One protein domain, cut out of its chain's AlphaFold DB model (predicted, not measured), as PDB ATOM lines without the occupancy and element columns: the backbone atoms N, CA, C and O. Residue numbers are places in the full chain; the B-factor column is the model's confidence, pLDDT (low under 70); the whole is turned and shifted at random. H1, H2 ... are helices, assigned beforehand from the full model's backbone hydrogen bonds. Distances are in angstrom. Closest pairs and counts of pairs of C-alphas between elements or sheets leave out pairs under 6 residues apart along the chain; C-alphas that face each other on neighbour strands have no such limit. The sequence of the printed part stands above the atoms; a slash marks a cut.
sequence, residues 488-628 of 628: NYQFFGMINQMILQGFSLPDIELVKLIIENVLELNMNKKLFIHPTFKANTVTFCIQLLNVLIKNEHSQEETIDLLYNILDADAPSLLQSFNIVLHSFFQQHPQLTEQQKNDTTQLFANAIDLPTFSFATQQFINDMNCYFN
ATOM      1  N   ASN A 488      90.264 105.450 125.126       72.00
ATOM      2  CA  ASN A 488      90.434 106.719 124.436       72.00
ATOM      3  C   ASN A 488      91.610 106.642 123.444       72.00
ATOM      4  O   ASN A 488      92.777 106.808 123.804       72.00
ATOM      5  N   TYR A 489      91.283 106.454 122.164       72.94
ATOM      6  CA  TYR A 489      92.263 106.407 121.072       72.94
ATOM      7  C   TYR A 489      93.161 107.649 120.988       72.94
ATOM      8  O   TYR A 489      94.323 107.518 120.612       72.94
ATOM      9  N   GLN A 490      92.666 108.839 121.350       73.75
ATOM     10  CA  GLN A 490      93.469 110.068 121.318       73.75
ATOM     11  C   GLN A 490      94.540 110.059 122.408       73.75
ATOM     12  O   GLN A 490      95.689 110.401 122.141       73.75
ATOM     13  N   PHE A 491      94.181 109.613 123.612       72.31
ATOM     14  CA  PHE A 491      95.127 109.496 124.717       72.31
ATOM     15  C   PHE A 491      96.219 108.463 124.413       72.31
ATOM     16  O   PHE A 491      97.400 108.743 124.579       72.31
ATOM     17  N   PHE A 492      95.846 107.299 123.872       77.19
ATOM     18  CA  PHE A 492      96.830 106.293 123.455       77.19
ATOM     19  C   PHE A 492      97.703 106.748 122.285       77.19
ATOM     20  O   PHE A 492      98.892 106.437 122.250       77.19
ATOM     21  N   GLY A 493      97.141 107.510 121.345       79.31
ATOM     22  CA  GLY A 493      97.918 108.153 120.288       79.31
ATOM     23  C   GLY A 493      98.986 109.089 120.857       79.31
ATOM     24  O   GLY A 493     100.134 109.032 120.423       79.31
ATOM     25  N   MET A 494      98.636 109.880 121.875       78.88
ATOM     26  CA  MET A 494      99.593 110.735 122.581       78.88
ATOM     27  C   MET A 494     100.650 109.919 123.325       78.88
ATOM     28  O   MET A 494     101.823 110.270 123.245       78.88
ATOM     29  N   ILE A 495     100.282 108.806 123.973       84.38
ATOM     30  CA  ILE A 495     101.274 107.937 124.623       84.38
ATOM     31  C   ILE A 495     102.323 107.467 123.618       84.38
ATOM     32  O   ILE A 495     103.523 107.617 123.847       84.38
ATOM     33  N   ASN A 496     101.864 106.947 122.480       85.94
ATOM     34  CA  ASN A 496     102.757 106.457 121.444       85.94
ATOM     35  C   ASN A 496     103.673 107.562 120.908       85.94
ATOM     36  O   ASN A 496     104.867 107.341 120.728       85.94
ATOM     37  N   GLN A 497     103.122 108.755 120.675       86.12
ATOM     38  CA  GLN A 497     103.892 109.907 120.209       86.12
ATOM     39  C   GLN A 497     104.971 110.316 121.209       86.12
ATOM     40  O   GLN A 497     106.104 110.542 120.801       86.12
ATOM     41  N   MET A 498     104.646 110.358 122.501       86.62
ATOM     42  CA  MET A 498     105.592 110.720 123.559       86.62
ATOM     43  C   MET A 498     106.743 109.719 123.661       86.62
ATOM     44  O   MET A 498     107.897 110.123 123.769       86.62
ATOM     45  N   ILE A 499     106.459 108.417 123.558       89.31
ATOM     46  CA  ILE A 499     107.511 107.392 123.565       89.31
ATOM     47  C   ILE A 499     108.405 107.521 122.321       89.31
ATOM     48  O   ILE A 499     109.628 107.525 122.439       89.31
ATOM     49  N   LEU A 500     107.812 107.681 121.131       87.25
ATOM     50  CA  LEU A 500     108.566 107.840 119.880       87.25
ATOM     51  C   LEU A 500     109.439 109.102 119.879       87.25
ATOM     52  O   LEU A 500     110.588 109.061 119.431       87.25
ATOM     53  N   GLN A 501     108.915 110.220 120.387       85.31
ATOM     54  CA  GLN A 501     109.694 111.441 120.593       85.31
ATOM     55  C   GLN A 501     110.859 111.177 121.545       85.31
ATOM     56  O   GLN A 501     111.986 111.540 121.223       85.31
ATOM     57  N   GLY A 502     110.596 110.471 122.647       86.12
ATOM     58  CA  GLY A 502     111.576 110.030 123.631       86.12
ATOM     59  C   GLY A 502     112.745 109.237 123.053       86.12
ATOM     60  O   GLY A 502     113.893 109.555 123.329       86.12
ATOM     61  N   PHE A 503     112.481 108.250 122.195       86.19
ATOM     62  CA  PHE A 503     113.543 107.479 121.532       86.19
ATOM     63  C   PHE A 503     114.371 108.311 120.553       86.19
ATOM     64  O   PHE A 503     115.511 107.982 120.268       86.19
ATOM     65  N   SER A 504     113.819 109.407 120.037       80.94
ATOM     66  CA  SER A 504     114.505 110.261 119.061       80.94
ATOM     67  C   SER A 504     115.495 111.242 119.699       80.94
ATOM     68  O   SER A 504     116.099 112.054 118.997       80.94
ATOM     69  N   LEU A 505     115.608 111.222 121.025       83.62
ATOM     70  CA  LEU A 505     116.385 112.176 121.794       83.62
ATOM     71  C   LEU A 505     117.887 111.854 121.755       83.62
ATOM     72  O   LEU A 505     118.264 110.691 121.845       83.62
ATOM     73  N   PRO A 506     118.766 112.870 121.673       80.81
ATOM     74  CA  PRO A 506     120.213 112.667 121.775       80.81
ATOM     75  C   PRO A 506     120.709 112.347 123.199       80.81
ATOM     76  O   PRO A 506     121.874 112.003 123.359       80.81
ATOM     77  N   ASP A 507     119.874 112.497 124.233       84.38
ATOM     78  CA  ASP A 507     120.243 112.198 125.622       84.38
ATOM     79  C   ASP A 507     120.071 110.702 125.917       84.38
ATOM     80  O   ASP A 507     118.955 110.201 126.063       84.38
ATOM     81  N   ILE A 508     121.199 110.004 125.998       82.94
ATOM     82  CA  ILE A 508     121.294 108.548 126.149       82.94
ATOM     83  C   ILE A 508     120.660 108.070 127.456       82.94
ATOM     84  O   ILE A 508     119.921 107.086 127.460       82.94
ATOM     85  N   GLU A 509     120.927 108.771 128.557       85.25
ATOM     86  CA  GLU A 509     120.414 108.415 129.883       85.25
ATOM     87  C   GLU A 509     118.893 108.562 129.925       85.25
ATOM     88  O   GLU A 509     118.179 107.733 130.496       85.25
ATOM     89  N   LEU A 510     118.374 109.604 129.270       87.00
ATOM     90  CA  LEU A 510     116.939 109.801 129.144       87.00
ATOM     91  C   LEU A 510     116.293 108.743 128.242       87.00
ATOM     92  O   LEU A 510     115.237 108.220 128.594       87.00
ATOM     93  N   VAL A 511     116.915 108.390 127.114       87.19
ATOM     94  CA  VAL A 511     116.423 107.316 126.236       87.19
ATOM     95  C   VAL A 511     116.372 105.986 126.988       87.19
ATOM     96  O   VAL A 511     115.329 105.331 126.970       87.19
ATOM     97  N   LYS A 512     117.440 105.621 127.707       87.06
ATOM     98  CA  LYS A 512     117.490 104.406 128.533       87.06
ATOM     99  C   LYS A 512     116.353 104.374 129.553       87.06
ATOM    100  O   LYS A 512     115.606 103.403 129.614       87.06
ATOM    101  N   LEU A 513     116.150 105.474 130.278       89.88
ATOM    102  CA  LEU A 513     115.052 105.596 131.235       89.88
ATOM    103  C   LEU A 513     113.681 105.368 130.583       89.88
ATOM    104  O   LEU A 513     112.820 104.697 131.150       89.88
ATOM    105  N   ILE A 514     113.458 105.944 129.401       91.12
ATOM    106  CA  ILE A 514     112.202 105.795 128.659       91.12
ATOM    107  C   ILE A 514     112.010 104.332 128.246       91.12
ATOM    108  O   ILE A 514     110.915 103.805 128.426       91.12
ATOM    109  N   ILE A 515     113.055 103.661 127.754       89.81
ATOM    110  CA  ILE A 515     113.030 102.238 127.384       89.81
ATOM    111  C   ILE A 515     112.641 101.363 128.583       89.81
ATOM    112  O   ILE A 515     111.687 100.587 128.485       89.81
ATOM    113  N   GLU A 516     113.306 101.541 129.727       90.75
ATOM    114  CA  GLU A 516     113.016 100.807 130.967       90.75
ATOM    115  C   GLU A 516     111.554 100.991 131.409       90.75
ATOM    116  O   GLU A 516     110.860 100.020 131.715       90.75
ATOM    117  N   ASN A 517     111.040 102.225 131.370       92.00
ATOM    118  CA  ASN A 517     109.655 102.514 131.759       92.00
ATOM    119  C   ASN A 517     108.625 101.959 130.756       92.00
ATOM    120  O   ASN A 517     107.521 101.586 131.152       92.00
ATOM    121  N   VAL A 518     108.953 101.884 129.461       92.44
ATOM    122  CA  VAL A 518     108.092 101.252 128.445       92.44
ATOM    123  C   VAL A 518     108.003  99.745 128.675       92.44
ATOM    124  O   VAL A 518     106.906  99.183 128.605       92.44
ATOM    125  N   LEU A 519     109.131  99.097 128.982       90.06
ATOM    126  CA  LEU A 519     109.176  97.683 129.357       90.06
ATOM    127  C   LEU A 519     108.353  97.422 130.622       90.06
ATOM    128  O   LEU A 519     107.509  96.525 130.626       90.06
ATOM    129  N   GLU A 520     108.529  98.238 131.665       91.38
ATOM    130  CA  GLU A 520     107.753  98.140 132.905       91.38
ATOM    131  C   GLU A 520     106.248  98.316 132.648       91.38
ATOM    132  O   GLU A 520     105.432  97.505 133.097       91.38
ATOM    133  N   LEU A 521     105.865  99.325 131.859       89.62
ATOM    134  CA  LEU A 521     104.470  99.549 131.490       89.62
ATOM    135  C   LEU A 521     103.903  98.356 130.708       89.62
ATOM    136  O   LEU A 521     102.751  97.973 130.918       89.62
ATOM    137  N   ASN A 522     104.694  97.724 129.836       90.06
ATOM    138  CA  ASN A 522     104.269  96.506 129.157       90.06
ATOM    139  C   ASN A 522     104.096  95.325 130.120       90.06
ATOM    140  O   ASN A 522     103.077  94.642 130.046       90.06
ATOM    141  N   MET A 523     105.027  95.111 131.050       88.12
ATOM    142  CA  MET A 523     104.905  94.053 132.058       88.12
ATOM    143  C   MET A 523     103.646  94.233 132.917       88.12
ATOM    144  O   MET A 523     102.901  93.278 133.141       88.12
ATOM    145  N   ASN A 524     103.359  95.467 133.336       87.25
ATOM    146  CA  ASN A 524     102.233  95.764 134.219       87.25
ATOM    147  C   ASN A 524     100.885  95.797 133.486       87.25
ATOM    148  O   ASN A 524      99.868  95.372 134.041       87.25
ATOM    149  N   LYS A 525     100.852  96.329 132.256       86.88
ATOM    150  CA  LYS A 525      99.612  96.703 131.552       86.88
ATOM    151  C   LYS A 525      99.430  96.078 130.172       86.88
ATOM    152  O   LYS A 525      98.396  96.295 129.545       86.88
ATOM    153  N   LYS A 526     100.389  95.274 129.711       88.00
ATOM    154  CA  LYS A 526     100.399  94.648 128.380       88.00
ATOM    155  C   LYS A 526     100.250  95.683 127.257       88.00
ATOM    156  O   LYS A 526      99.403  95.557 126.374       88.00
ATOM    157  N   LEU A 527     101.067  96.734 127.314       87.88
ATOM    158  CA  LEU A 527     101.105  97.821 126.332       87.88
ATOM    159  C   LEU A 527     101.173  97.306 124.886       87.88
ATOM    160  O   LEU A 527     100.408  97.767 124.039       87.88
ATOM    161  N   PHE A 528     102.044  96.334 124.606       89.25
ATOM    162  CA  PHE A 528     102.370  95.935 123.232       89.25
ATOM    163  C   PHE A 528     101.245  95.185 122.520       89.25
ATOM    164  O   PHE A 528     101.140  95.244 121.295       89.25
ATOM    165  N   ILE A 529     100.340  94.546 123.266       86.19
ATOM    166  CA  ILE A 529      99.190  93.855 122.669       86.19
ATOM    167  C   ILE A 529      98.000  94.794 122.414       86.19
ATOM    168  O   ILE A 529      97.012  94.384 121.798       86.19
ATOM    169  N   HIS A 530      98.072  96.051 122.864       86.62
ATOM    170  CA  HIS A 530      96.987  97.012 122.704       86.62
ATOM    171  C   HIS A 530      96.802  97.408 121.222       86.62
ATOM    172  O   HIS A 530      97.786  97.757 120.564       86.62
ATOM    173  N   PRO A 531      95.566  97.449 120.674       84.06
ATOM    174  CA  PRO A 531      95.330  97.700 119.245       84.06
ATOM    175  C   PRO A 531      95.977  98.983 118.701       84.06
ATOM    176  O   PRO A 531      96.550  98.981 117.614       84.06
ATOM    177  N   THR A 532      95.935 100.077 119.470       81.12
ATOM    178  CA  THR A 532      96.549 101.361 119.078       81.12
ATOM    179  C   THR A 532      98.078 101.308 119.056       81.12
ATOM    180  O   THR A 532      98.701 101.989 118.242       81.12
ATOM    181  N   PHE A 533      98.700 100.510 119.933       85.56
ATOM    182  CA  PHE A 533     100.149 100.299 119.913       85.56
ATOM    183  C   PHE A 533     100.535  99.439 118.708       85.56
ATOM    184  O   PHE A 533     101.385  99.846 117.922       85.56
ATOM    185  N   LYS A 534      99.811  98.333 118.479       85.00
ATOM    186  CA  LYS A 534     100.015  97.436 117.329       85.00
ATOM    187  C   LYS A 534      99.990  98.144 115.982       85.00
ATOM    188  O   LYS A 534     100.803  97.851 115.112       85.00
ATOM    189  N   ALA A 535      99.083  99.104 115.815       84.44
ATOM    190  CA  ALA A 535      99.006  99.905 114.595       84.44
ATOM    191  C   ALA A 535     100.301 100.695 114.306       84.44
ATOM    192  O   ALA A 535     100.535 101.076 113.163       84.44
ATOM    193  N   ASN A 536     101.138 100.929 115.322       85.75
ATOM    194  CA  ASN A 536     102.391 101.672 115.230       85.75
ATOM    195  C   ASN A 536     103.645 100.797 115.423       85.75
ATOM    196  O   ASN A 536     104.746 101.335 115.343       85.75
ATOM    197  N   THR A 537     103.518  99.479 115.638       87.56
ATOM    198  CA  THR A 537     104.647  98.576 115.944       87.56
ATOM    199  C   THR A 537     105.815  98.735 114.972       87.56
ATOM    200  O   THR A 537     106.950  98.896 115.404       87.56
ATOM    201  N   VAL A 538     105.544  98.773 113.665       88.75
ATOM    202  CA  VAL A 538     106.591  98.927 112.641       88.75
ATOM    203  C   VAL A 538     107.365 100.235 112.823       88.75
ATOM    204  O   VAL A 538     108.592 100.226 112.803       88.75
ATOM    205  N   THR A 539     106.669 101.347 113.068       88.88
ATOM    206  CA  THR A 539     107.284 102.659 113.316       88.88
ATOM    207  C   THR A 539     108.168 102.639 114.562       88.88
ATOM    208  O   THR A 539     109.276 103.165 114.531       88.88
ATOM    209  N   PHE A 540     107.701 102.006 115.641       89.12
ATOM    210  CA  PHE A 540     108.470 101.844 116.877       89.12
ATOM    211  C   PHE A 540     109.755 101.051 116.653       89.12
ATOM    212  O   PHE A 540     110.831 101.512 117.026       89.12
ATOM    213  N   CYS A 541     109.653  99.890 116.005       90.69
ATOM    214  CA  CYS A 541     110.806  99.041 115.735       90.69
ATOM    215  C   CYS A 541     111.828  99.741 114.830       90.69
ATOM    216  O   CYS A 541     113.016  99.695 115.119       90.69
ATOM    217  N   ILE A 542     111.381 100.448 113.784       90.62
ATOM    218  CA  ILE A 542     112.277 101.250 112.933       90.62
ATOM    219  C   ILE A 542     112.993 102.326 113.754       90.62
ATOM    220  O   ILE A 542     114.194 102.526 113.586       90.62
ATOM    221  N   GLN A 543     112.283 103.009 114.656       88.69
ATOM    222  CA  GLN A 543     112.894 104.047 115.477       88.69
ATOM    223  C   GLN A 543     113.946 103.473 116.430       88.69
ATOM    224  O   GLN A 543     115.024 104.046 116.541       88.69
ATOM    225  N   LEU A 544     113.679 102.322 117.050       89.75
ATOM    226  CA  LEU A 544     114.648 101.625 117.901       89.75
ATOM    227  C   LEU A 544     115.874 101.152 117.108       89.75
ATOM    228  O   LEU A 544     116.992 101.338 117.572       89.75
ATOM    229  N   LEU A 545     115.694 100.632 115.889       90.19
ATOM    230  CA  LEU A 545     116.817 100.301 115.000       90.19
ATOM    231  C   LEU A 545     117.656 101.545 114.676       90.19
ATOM    232  O   LEU A 545     118.879 101.503 114.757       90.19
ATOM    233  N   ASN A 546     117.014 102.676 114.376       86.88
ATOM    234  CA  ASN A 546     117.707 103.944 114.143       86.88
ATOM    235  C   ASN A 546     118.475 104.441 115.378       86.88
ATOM    236  O   ASN A 546     119.537 105.043 115.222       86.88
ATOM    237  N   VAL A 547     117.949 104.214 116.586       85.12
ATOM    238  CA  VAL A 547     118.646 104.517 117.847       85.12
ATOM    239  C   VAL A 547     119.867 103.622 118.010       85.12
ATOM    240  O   VAL A 547     120.952 104.142 118.237       85.12
ATOM    241  N   LEU A 548     119.710 102.311 117.816       87.81
ATOM    242  CA  LEU A 548     120.787 101.322 117.911       87.81
ATOM    243  C   LEU A 548     121.945 101.597 116.943       87.81
ATOM    244  O   LEU A 548     123.102 101.409 117.297       87.81
ATOM    245  N   ILE A 549     121.642 102.064 115.729       87.00
ATOM    246  CA  ILE A 549     122.664 102.435 114.738       87.00
ATOM    247  C   ILE A 549     123.406 103.705 115.171       87.00
ATOM    248  O   ILE A 549     124.617 103.808 115.019       87.00
ATOM    249  N   LYS A 550     122.689 104.696 115.711       79.25
ATOM    250  CA  LYS A 550     123.268 105.999 116.074       79.25
ATOM    251  C   LYS A 550     123.969 106.014 117.430       79.25
ATOM    252  O   LYS A 550     124.684 106.976 117.706       79.25
ATOM    253  N   ASN A 551     123.715 105.026 118.282       71.50
ATOM    254  CA  ASN A 551     124.148 105.033 119.669       71.50
ATOM    255  C   ASN A 551     124.717 103.671 120.085       71.50
ATOM    256  O   ASN A 551     124.035 102.650 120.032       71.50
ATOM    257  N   GLU A 552     125.965 103.678 120.545       65.69
ATOM    258  CA  GLU A 552     126.648 102.484 121.055       65.69
ATOM    259  C   GLU A 552     126.295 102.175 122.520       65.69
ATOM    260  O   GLU A 552     126.570 101.085 123.014       65.69
ATOM    261  N   HIS A 553     125.651 103.109 123.224       62.06
ATOM    262  CA  HIS A 553     125.269 102.959 124.627       62.06
ATOM    263  C   HIS A 553     123.820 102.455 124.776       62.06
ATOM    264  O   HIS A 553     122.942 102.823 123.996       62.06
ATOM    265  N   SER A 554     123.562 101.638 125.806       68.56
ATOM    266  CA  SER A 554     122.242 101.041 126.115       68.56
ATOM    267  C   SER A 554     121.690 100.108 125.022       68.56
ATOM    268  O   SER A 554     120.477 100.014 124.808       68.56
ATOM    269  N   GLN A 555     122.584  99.443 124.278       83.19
ATOM    270  CA  GLN A 555     122.204  98.525 123.200       83.19
ATOM    271  C   GLN A 555     121.411  97.326 123.720       83.19
ATOM    272  O   GLN A 555     120.434  96.941 123.088       83.19
ATOM    273  N   GLU A 556     121.792  96.766 124.869       84.81
ATOM    274  CA  GLU A 556     121.143  95.587 125.451       84.81
ATOM    275  C   GLU A 556     119.670  95.865 125.775       84.81
ATOM    276  O   GLU A 556     118.789  95.200 125.237       84.81
ATOM    277  N   GLU A 557     119.377  96.931 126.523       85.69
ATOM    278  CA  GLU A 557     118.004  97.285 126.896       85.69
ATOM    279  C   GLU A 557     117.147  97.664 125.675       85.69
ATOM    280  O   GLU A 557     115.941  97.401 125.626       85.69
ATOM    281  N   THR A 558     117.765  98.271 124.656       87.75
ATOM    282  CA  THR A 558     117.084  98.639 123.406       87.75
ATOM    283  C   THR A 558     116.765  97.408 122.550       87.75
ATOM    284  O   THR A 558     115.677  97.326 121.973       87.75
ATOM    285  N   ILE A 559     117.683  96.438 122.481       90.88
ATOM    286  CA  ILE A 559     117.480  95.143 121.819       90.88
ATOM    287  C   ILE A 559     116.390  94.348 122.544       90.88
ATOM    288  O   ILE A 559     115.484  93.832 121.888       90.88
ATOM    289  N   ASP A 560     116.422  94.315 123.876       88.94
ATOM    290  CA  ASP A 560     115.401  93.666 124.698       88.94
ATOM    291  C   ASP A 560     114.017  94.262 124.435       88.94
ATOM    292  O   ASP A 560     113.036  93.534 124.257       88.94
ATOM    293  N   LEU A 561     113.906  95.591 124.363       90.81
ATOM    294  CA  LEU A 561     112.652  96.252 124.013       90.81
ATOM    295  C   LEU A 561     112.192  95.903 122.594       90.81
ATOM    296  O   LEU A 561     111.013  95.602 122.394       90.81
ATOM    297  N   LEU A 562     113.101  95.924 121.617       91.56
ATOM    298  CA  LEU A 562     112.799  95.563 120.235       91.56
ATOM    299  C   LEU A 562     112.265  94.127 120.143       91.56
ATOM    300  O   LEU A 562     111.219  93.908 119.529       91.56
ATOM    301  N   TYR A 563     112.936  93.177 120.798       91.06
ATOM    302  CA  TYR A 563     112.510  91.783 120.887       91.06
ATOM    303  C   TYR A 563     111.118  91.665 121.514       91.06
ATOM    304  O   TYR A 563     110.212  91.097 120.908       91.06
ATOM    305  N   ASN A 564     110.909  92.271 122.689       89.38
ATOM    306  CA  ASN A 564     109.638  92.185 123.410       89.38
ATOM    307  C   ASN A 564     108.463  92.776 122.614       89.38
ATOM    308  O   ASN A 564     107.352  92.258 122.691       89.38
ATOM    309  N   ILE A 565     108.682  93.842 121.835       90.06
ATOM    310  CA  ILE A 565     107.649  94.409 120.955       90.06
ATOM    311  C   ILE A 565     107.278  93.428 119.832       90.06
ATOM    312  O   ILE A 565     106.098  93.298 119.498       90.06
ATOM    313  N   LEU A 566     108.270  92.763 119.237       88.56
ATOM    314  CA  LEU A 566     108.078  91.850 118.108       88.56
ATOM    315  C   LEU A 566     107.471  90.504 118.533       88.56
ATOM    316  O   LEU A 566     106.702  89.926 117.762       88.56
ATOM    317  N   ASP A 567     107.792  90.036 119.740       87.06
ATOM    318  CA  ASP A 567     107.344  88.755 120.303       87.06
ATOM    319  C   ASP A 567     105.964  88.840 120.990       87.06
ATOM    320  O   ASP A 567     105.279  87.834 121.151       87.06
ATOM    321  N   ALA A 568     105.496  90.044 121.346       81.56
ATOM    322  CA  ALA A 568     104.318  90.243 122.202       81.56
ATOM    323  C   ALA A 568     103.007  89.579 121.732       81.56
ATOM    324  O   ALA A 568     102.144  89.314 122.572       81.56
ATOM    325  N   ASP A 569     102.803  89.376 120.423       66.62
ATOM    326  CA  ASP A 569     101.586  88.732 119.887       66.62
ATOM    327  C   ASP A 569     101.740  88.203 118.444       66.62
ATOM    328  O   ASP A 569     100.791  88.220 117.653       66.62
ATOM    329  N   ALA A 570     102.954  87.806 118.049       65.88
ATOM    330  CA  ALA A 570     103.245  87.375 116.684       65.88
ATOM    331  C   ALA A 570     103.236  85.844 116.532       65.88
ATOM    332  O   ALA A 570     103.741  85.137 117.399       65.88
ATOM    333  N   PRO A 571     102.751  85.298 115.398       66.62
ATOM    334  CA  PRO A 571     102.863  83.866 115.112       66.62
ATOM    335  C   PRO A 571     104.314  83.416 114.859       66.62
ATOM    336  O   PRO A 571     104.605  82.224 114.923       66.62
ATOM    337  N   SER A 572     105.219  84.351 114.542       79.38
ATOM    338  CA  SER A 572     106.656  84.122 114.374       79.38
ATOM    339  C   SER A 572     107.425  85.446 114.477       79.38
ATOM    340  O   SER A 572     107.116  86.389 113.742       79.38
ATOM    341  N   LEU A 573     108.460  85.488 115.326       82.31
ATOM    342  CA  LEU A 573     109.384  86.623 115.480       82.31
ATOM    343  C   LEU A 573     109.980  87.066 114.133       82.31
ATOM    344  O   LEU A 573     109.945  88.244 113.778       82.31
ATOM    345  N   LEU A 574     110.440  86.096 113.337       82.31
ATOM    346  CA  LEU A 574     111.036  86.319 112.020       82.31
ATOM    347  C   LEU A 574     110.066  86.991 111.040       82.31
ATOM    348  O   LEU A 574     110.451  87.894 110.297       82.31
ATOM    349  N   GLN A 575     108.797  86.571 111.025       82.50
ATOM    350  CA  GLN A 575     107.797  87.165 110.133       82.50
ATOM    351  C   GLN A 575     107.516  88.624 110.497       82.50
ATOM    352  O   GLN A 575     107.484  89.475 109.607       82.50
ATOM    353  N   SER A 576     107.366  88.920 111.791       83.50
ATOM    354  CA  SER A 576     107.192  90.292 112.279       83.50
ATOM    355  C   SER A 576     108.392  91.165 111.938       83.50
ATOM    356  O   SER A 576     108.229  92.284 111.452       83.50
ATOM    357  N   PHE A 577     109.602  90.643 112.132       87.50
ATOM    358  CA  PHE A 577     110.810  91.413 111.890       87.50
ATOM    359  C   PHE A 577     111.079  91.657 110.401       87.50
ATOM    360  O   PHE A 577     111.475  92.757 110.029       87.50
ATOM    361  N   ASN A 578     110.754  90.711 109.515       87.56
ATOM    362  CA  ASN A 578     110.863  90.919 108.066       87.56
ATOM    363  C   ASN A 578     110.003  92.098 107.568       87.56
ATOM    364  O   ASN A 578     110.421  92.835 106.674       87.56
ATOM    365  N   ILE A 579     108.825  92.322 108.164       89.12
ATOM    366  CA  ILE A 579     107.967  93.481 107.852       89.12
ATOM    367  C   ILE A 579     108.646  94.792 108.278       89.12
ATOM    368  O   ILE A 579     108.586  95.795 107.556       89.12
ATOM    369  N   VAL A 580     109.317  94.778 109.433       91.31
ATOM    370  CA  VAL A 580     110.102  95.913 109.933       91.31
ATOM    371  C   VAL A 580     111.291  96.186 109.018       91.31
ATOM    372  O   VAL A 580     111.429  97.316 108.561       91.31
ATOM    373  N   LEU A 581     112.095  95.171 108.687       91.00
ATOM    374  CA  LEU A 581     113.271  95.309 107.823       91.00
ATOM    375  C   LEU A 581     112.908  95.842 106.438       91.00
ATOM    376  O   LEU A 581     113.534  96.781 105.955       91.00
ATOM    377  N   HIS A 582     111.852  95.309 105.820       90.62
ATOM    378  CA  HIS A 582     111.376  95.816 104.535       90.62
ATOM    379  C   HIS A 582     111.020  97.310 104.609       90.62
ATOM    380  O   HIS A 582     111.392  98.090 103.733       90.62
ATOM    381  N   SER A 583     110.334  97.723 105.675       92.56
ATOM    382  CA  SER A 583     109.965  99.125 105.888       92.56
ATOM    383  C   SER A 583     111.179 100.006 106.214       92.56
ATOM    384  O   SER A 583     111.252 101.141 105.749       92.56
ATOM    385  N   PHE A 584     112.159  99.480 106.952       92.50
ATOM    386  CA  PHE A 584     113.440 100.134 107.210       92.50
ATOM    387  C   PHE A 584     114.201 100.371 105.896       92.50
ATOM    388  O   PHE A 584     114.567 101.500 105.589       92.50
ATOM    389  N   PHE A 585     114.345  99.359 105.036       92.38
ATOM    390  CA  PHE A 585     115.039  99.501 103.749       92.38
ATOM    391  C   PHE A 585     114.381 100.513 102.805       92.38
ATOM    392  O   PHE A 585     115.078 101.156 102.021       92.38
ATOM    393  N   GLN A 586     113.060 100.700 102.886       90.38
ATOM    394  CA  GLN A 586     112.373 101.762 102.142       90.38
ATOM    395  C   GLN A 586     112.791 103.171 102.591       90.38
ATOM    396  O   GLN A 586     112.795 104.086 101.770       90.38
ATOM    397  N   GLN A 587     113.159 103.353 103.863       89.06
ATOM    398  CA  GLN A 587     113.665 104.624 104.396       89.06
ATOM    399  C   GLN A 587     115.155 104.849 104.091       89.06
ATOM    400  O   GLN A 587     115.624 105.983 104.157       89.06
ATOM    401  N   HIS A 588     115.875 103.794 103.700       87.25
ATOM    402  CA  HIS A 588     117.306 103.818 103.388       87.25
ATOM    403  C   HIS A 588     117.581 103.349 101.942       87.25
ATOM    404  O   HIS A 588     118.220 102.311 101.734       87.25
ATOM    405  N   PRO A 589     117.123 104.098 100.913       86.56
ATOM    406  CA  PRO A 589     117.253 103.701  99.505       86.56
ATOM    407  C   PRO A 589     118.705 103.606  99.009       86.56
ATOM    408  O   PRO A 589     118.945 103.023  97.956       86.56
ATOM    409  N   GLN A 590     119.663 104.167  99.750       87.75
ATOM    410  CA  GLN A 590     121.098 104.087  99.474       87.75
ATOM    411  C   GLN A 590     121.683 102.676  99.627       87.75
ATOM    412  O   GLN A 590     122.739 102.401  99.062       87.75
ATOM    413  N   LEU A 591     121.020 101.783 100.370       90.06
ATOM    414  CA  LEU A 591     121.472 100.404 100.537       90.06
ATOM    415  C   LEU A 591     121.281  99.620  99.233       90.06
ATOM    416  O   LEU A 591     120.203  99.624  98.632       90.06
ATOM    417  N   THR A 592     122.322  98.908  98.811       91.81
ATOM    418  CA  THR A 592     122.273  98.016  97.647       91.81
ATOM    419  C   THR A 592     121.392  96.795  97.922       91.81
ATOM    420  O   THR A 592     121.227  96.368  99.063       91.81
ATOM    421  N   GLU A 593     120.850  96.179  96.870       89.88
ATOM    422  CA  GLU A 593     120.050  94.949  97.003       89.88
ATOM    423  C   GLU A 593     120.836  93.800  97.652       89.88
ATOM    424  O   GLU A 593     120.265  93.001  98.390       89.88
ATOM    425  N   GLN A 594     122.153  93.741  97.435       90.94
ATOM    426  CA  GLN A 594     123.017  92.765  98.097       90.94
ATOM    427  C   GLN A 594     123.057  92.996  99.615       90.94
ATOM    428  O   GLN A 594     122.747  92.080 100.366       90.94
ATOM    429  N   GLN A 595     123.303  94.233 100.064       90.81
ATOM    430  CA  GLN A 595     123.314  94.580 101.493       90.81
ATOM    431  C   GLN A 595     121.970  94.286 102.178       90.81
ATOM    432  O   GLN A 595     121.946  93.787 103.303       90.81
ATOM    433  N   LYS A 596     120.839  94.547 101.504       91.31
ATOM    434  CA  LYS A 596     119.495  94.226 102.024       91.31
ATOM    435  C   LYS A 596     119.276  92.719 102.175       91.31
ATOM    436  O   LYS A 596     118.693  92.280 103.166       91.31
ATOM    437  N   ASN A 597     119.745  91.925 101.212       89.56
ATOM    438  CA  ASN A 597     119.643  90.467 101.260       89.56
ATOM    439  C   ASN A 597     120.526  89.877 102.366       89.56
ATOM    440  O   ASN A 597     120.032  89.069 103.149       89.56
ATOM    441  N   ASP A 598     121.778  90.325 102.472       88.75
ATOM    442  CA  ASP A 598     122.726  89.876 103.501       88.75
ATOM    443  C   ASP A 598     122.189  90.195 104.907       88.75
ATOM    444  O   ASP A 598     122.122  89.325 105.776       88.75
ATOM    445  N   THR A 599     121.663  91.412 105.088       87.75
ATOM    446  CA  THR A 599     121.016  91.842 106.337       87.75
ATOM    447  C   THR A 599     119.794  90.987 106.679       87.75
ATOM    448  O   THR A 599     119.574  90.641 107.834       87.75
ATOM    449  N   THR A 600     118.979  90.621 105.686       88.75
ATOM    450  CA  THR A 600     117.785  89.787 105.904       88.75
ATOM    451  C   THR A 600     118.168  88.356 106.302       88.75
ATOM    452  O   THR A 600     117.521  87.748 107.154       88.75
ATOM    453  N   GLN A 601     119.236  87.814 105.710       89.31
ATOM    454  CA  GLN A 601     119.743  86.474 106.018       89.31
ATOM    455  C   GLN A 601     120.327  86.369 107.431       89.31
ATOM    456  O   GLN A 601     120.199  85.314 108.052       89.31
ATOM    457  N   LEU A 602     120.894  87.455 107.959       88.44
ATOM    458  CA  LEU A 602     121.426  87.532 109.322       88.44
ATOM    459  C   LEU A 602     120.398  87.111 110.386       88.44
ATOM    460  O   LEU A 602     120.730  86.409 111.339       88.44
ATOM    461  N   PHE A 603     119.132  87.485 110.190       88.38
ATOM    462  CA  PHE A 603     118.048  87.193 111.127       88.38
ATOM    463  C   PHE A 603     117.349  85.852 110.868       88.38
ATOM    464  O   PHE A 603     116.467  85.484 111.636       88.38
ATOM    465  N   ALA A 604     117.738  85.078 109.846       86.12
ATOM    466  CA  ALA A 604     117.048  83.834 109.472       86.12
ATOM    467  C   ALA A 604     116.985  82.784 110.601       86.12
ATOM    468  O   ALA A 604     116.050  81.984 110.636       86.12
ATOM    469  N   ASN A 605     117.952  82.811 111.524       83.19
ATOM    470  CA  ASN A 605     118.032  81.917 112.683       83.19
ATOM    471  C   ASN A 605     117.684  82.605 114.017       83.19
ATOM    472  O   ASN A 605     117.862  81.993 115.067       83.19
ATOM    473  N   ALA A 606     117.217  83.859 113.996       85.81
ATOM    474  CA  ALA A 606     116.824  84.585 115.200       85.81
ATOM    475  C   ALA A 606     115.455  84.086 115.689       85.81
ATOM    476  O   ALA A 606     114.407  84.520 115.204       85.81
ATOM    477  N   ILE A 607     115.475  83.121 116.610       83.69
ATOM    478  CA  ILE A 607     114.281  82.438 117.140       83.69
ATOM    479  C   ILE A 607     114.023  82.733 118.619       83.69
ATOM    480  O   ILE A 607     112.914  82.513 119.095       83.69
ATOM    481  N   ASP A 608     115.040  83.209 119.330       85.50
ATOM    482  CA  ASP A 608     115.017  83.545 120.749       85.50
ATOM    483  C   ASP A 608     115.818  84.831 120.997       85.50
ATOM    484  O   ASP A 608     116.494  85.339 120.098       85.50
ATOM    485  N   LEU A 609     115.731  85.379 122.211       87.56
ATOM    486  CA  LEU A 609     116.414  86.624 122.558       87.56
ATOM    487  C   LEU A 609     117.937  86.552 122.318       87.56
ATOM    488  O   LEU A 609     118.439  87.439 121.641       87.56
ATOM    489  N   PRO A 610     118.690  85.516 122.750       91.56
ATOM    490  CA  PRO A 610     120.134  85.449 122.492       91.56
ATOM    491  C   PRO A 610     120.510  85.488 121.005       91.56
ATOM    492  O   PRO A 610     121.414  86.230 120.611       91.56
ATOM    493  N   THR A 611     119.818  84.711 120.162       90.38
ATOM    494  CA  THR A 611     120.087  84.686 118.715       90.38
ATOM    495  C   THR A 611     119.663  85.984 118.034       90.38
ATOM    496  O   THR A 611     120.365  86.465 117.141       90.38
ATOM    497  N   PHE A 612     118.565  86.595 118.484       91.62
ATOM    498  CA  PHE A 612     118.114  87.904 118.022       91.62
ATOM    499  C   PHE A 612     119.075  89.027 118.433       91.62
ATOM    500  O   PHE A 612     119.389  89.887 117.610       91.62
ATOM    501  N   SER A 613     119.595  89.004 119.660       91.94
ATOM    502  CA  SER A 613     120.561  89.985 120.154       91.94
ATOM    503  C   SER A 613     121.869  89.921 119.382       91.94
ATOM    504  O   SER A 613     122.361  90.956 118.937       91.94
ATOM    505  N   PHE A 614     122.386  88.715 119.128       91.56
ATOM    506  CA  PHE A 614     123.570  88.527 118.289       91.56
ATOM    507  C   PHE A 614     123.358  89.071 116.867       91.56
ATOM    508  O   PHE A 614     124.174  89.845 116.365       91.56
ATOM    509  N   ALA A 615     122.236  88.717 116.229       91.12
ATOM    510  CA  ALA A 615     121.900  89.220 114.898       91.12
ATOM    511  C   ALA A 615     121.732  90.749 114.892       91.12
ATOM    512  O   ALA A 615     122.194  91.421 113.978       91.12
ATOM    513  N   THR A 616     121.140  91.331 115.935       91.81
ATOM    514  CA  THR A 616     120.960  92.785 116.028       91.81
ATOM    515  C   THR A 616     122.287  93.517 116.229       91.81
ATOM    516  O   THR A 616     122.506  94.552 115.608       91.81
ATOM    517  N   GLN A 617     123.215  92.971 117.017       91.31
ATOM    518  CA  GLN A 617     124.563  93.534 117.159       91.31
ATOM    519  C   GLN A 617     125.328  93.521 115.832       91.31
ATOM    520  O   GLN A 617     125.927  94.524 115.446       91.31
ATOM    521  N   GLN A 618     125.261  92.411 115.095       90.88
ATOM    522  CA  GLN A 618     125.888  92.331 113.779       90.88
ATOM    523  C   GLN A 618     125.215  93.280 112.771       90.88
ATOM    524  O   GLN A 618     125.914  93.944 112.011       90.88
ATOM    525  N   PHE A 619     123.887  93.436 112.827       92.31
ATOM    526  CA  PHE A 619     123.153  94.430 112.038       92.31
ATOM    527  C   PHE A 619     123.655  95.853 112.301       92.31
ATOM    528  O   PHE A 619     123.868  96.604 111.353       92.31
ATOM    529  N   ILE A 620     123.865  96.229 113.566       91.12
ATOM    530  CA  ILE A 620     124.375  97.558 113.935       91.12
ATOM    531  C   ILE A 620     125.749  97.794 113.300       91.12
ATOM    532  O   ILE A 620     125.960  98.828 112.665       91.12
ATOM    533  N   ASN A 621     126.656  96.818 113.411       89.19
ATOM    534  CA  ASN A 621     127.991  96.894 112.817       89.19
ATOM    535  C   ASN A 621     127.925  97.057 111.293       89.19
ATOM    536  O   ASN A 621     128.568  97.949 110.738       89.19
ATOM    537  N   ASP A 622     127.103  96.244 110.629       90.06
ATOM    538  CA  ASP A 622     126.928  96.286 109.179       90.06
ATOM    539  C   ASP A 622     126.360  97.645 108.731       90.06
ATOM    540  O   ASP A 622     126.889  98.271 107.812       90.06
ATOM    541  N   MET A 623     125.329  98.159 109.413       91.62
ATOM    542  CA  MET A 623     124.738  99.469 109.111       91.62
ATOM    543  C   MET A 623     125.727 100.620 109.326       91.62
ATOM    544  O   MET A 623     125.788 101.529 108.497       91.62
ATOM    545  N   ASN A 624     126.543 100.570 110.380       86.88
ATOM    546  CA  ASN A 624     127.606 101.550 110.610       86.88
ATOM    547  C   ASN A 624     128.672 101.512 109.507       86.88
ATOM    548  O   ASN A 624     129.205 102.556 109.139       86.88
ATOM    549  N   CYS A 625     128.959 100.346 108.928       86.38
ATOM    550  CA  CYS A 625     129.825 100.245 107.754       86.38
ATOM    551  C   CYS A 625     129.159 100.742 106.464       86.38
ATOM    552  O   CYS A 625     129.858 101.220 105.579       86.38
ATOM    553  N   TYR A 626     127.838 100.611 106.323       88.06
ATOM    554  CA  TYR A 626     127.119 101.010 105.106       88.06
ATOM    555  C   TYR A 626     126.741 102.496 105.063       88.06
ATOM    556  O   TYR A 626     126.490 103.021 103.976       88.06
ATOM    557  N   PHE A 627     126.642 103.157 106.219       83.88
ATOM    558  CA  PHE A 627     126.276 104.574 106.324       83.88
ATOM    559  C   PHE A 627     127.465 105.528 106.508       83.88
ATOM    560  O   PHE A 627     127.266 106.738 106.370       83.88
ATOM    561  N   ASN A 628     128.663 105.001 106.780       67.31
ATOM    562  CA  ASN A 628     129.938 105.723 106.689       67.31
ATOM    563  C   ASN A 628     130.528 105.601 105.280       67.31
ATOM    564  O   ASN A 628     131.180 106.576 104.839       67.31
TER     565      ASN A 628
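AT A GLANCE: This is residues 488 to 628 of the 628 residues of an uncharacterized protein of Entamoeba histolytica HM-1:IMSS-B (UniProt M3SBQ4). Four helices, H1, H2, H4 and H5, form an up-and-down bundle, and H6 and H8 cross the H4 and H5 pair steeply, with H7 outermost between H6 and H8. The 141 printed residues hold eight named helices, H1 to H8, and no named strand: all helix. The whole is compact, radius of gyration of the C-alphas 14.6 A, spanning 44 by 35 by 27 A.

HOW THE PARTS SIT: H1, residues 489 to 503, and H2, residues 508 to 525, form a hairpin, closest at the C-alphas of Phe 503 and Val 511, 5.5 A. H3, residues 531 to 534, touches H1, closest at C-alphas 492 and 532, 6.6 A. H4, residues 537 to 550, and H5, residues 555 to 567, form a hairpin at a shallow tilt of 17 degrees, closest at C-alphas 541 and 562, 6.0 A. H6, residues 573 to 587, touches H4 with residues 579 to 584 alone, closest at C-alphas 538 and 580, 5.4 A. H7, residues 593 to 602, and H6, a hairpin, only just touch, with 3 pairs of C-alphas within 8 A, the closest Phe 585 and Lys 596, 7.1 A. H8, residues 609 to 627, touches H5 at a steep tilt of 64 degrees, closest at C-alphas 559 and 613, 6.2 A. H6 and H8 are apart. Every O i to N i+4 pair is within hydrogen-bond range in H1, H2 and H4 to H8; H3 is too short for one.

IN THESE COORDINATES: H1 begins at C-alpha 489 (92.263, 106.407, 121.072). H2 is 25.3 A long and H8 26.1 A, ending at C-alpha 627 (126.276, 104.574, 106.324).

THE WHOLE: The printed part has no cut and no long link. Residues 552 to 554, 569 to 571 and 628 have pLDDT under 70.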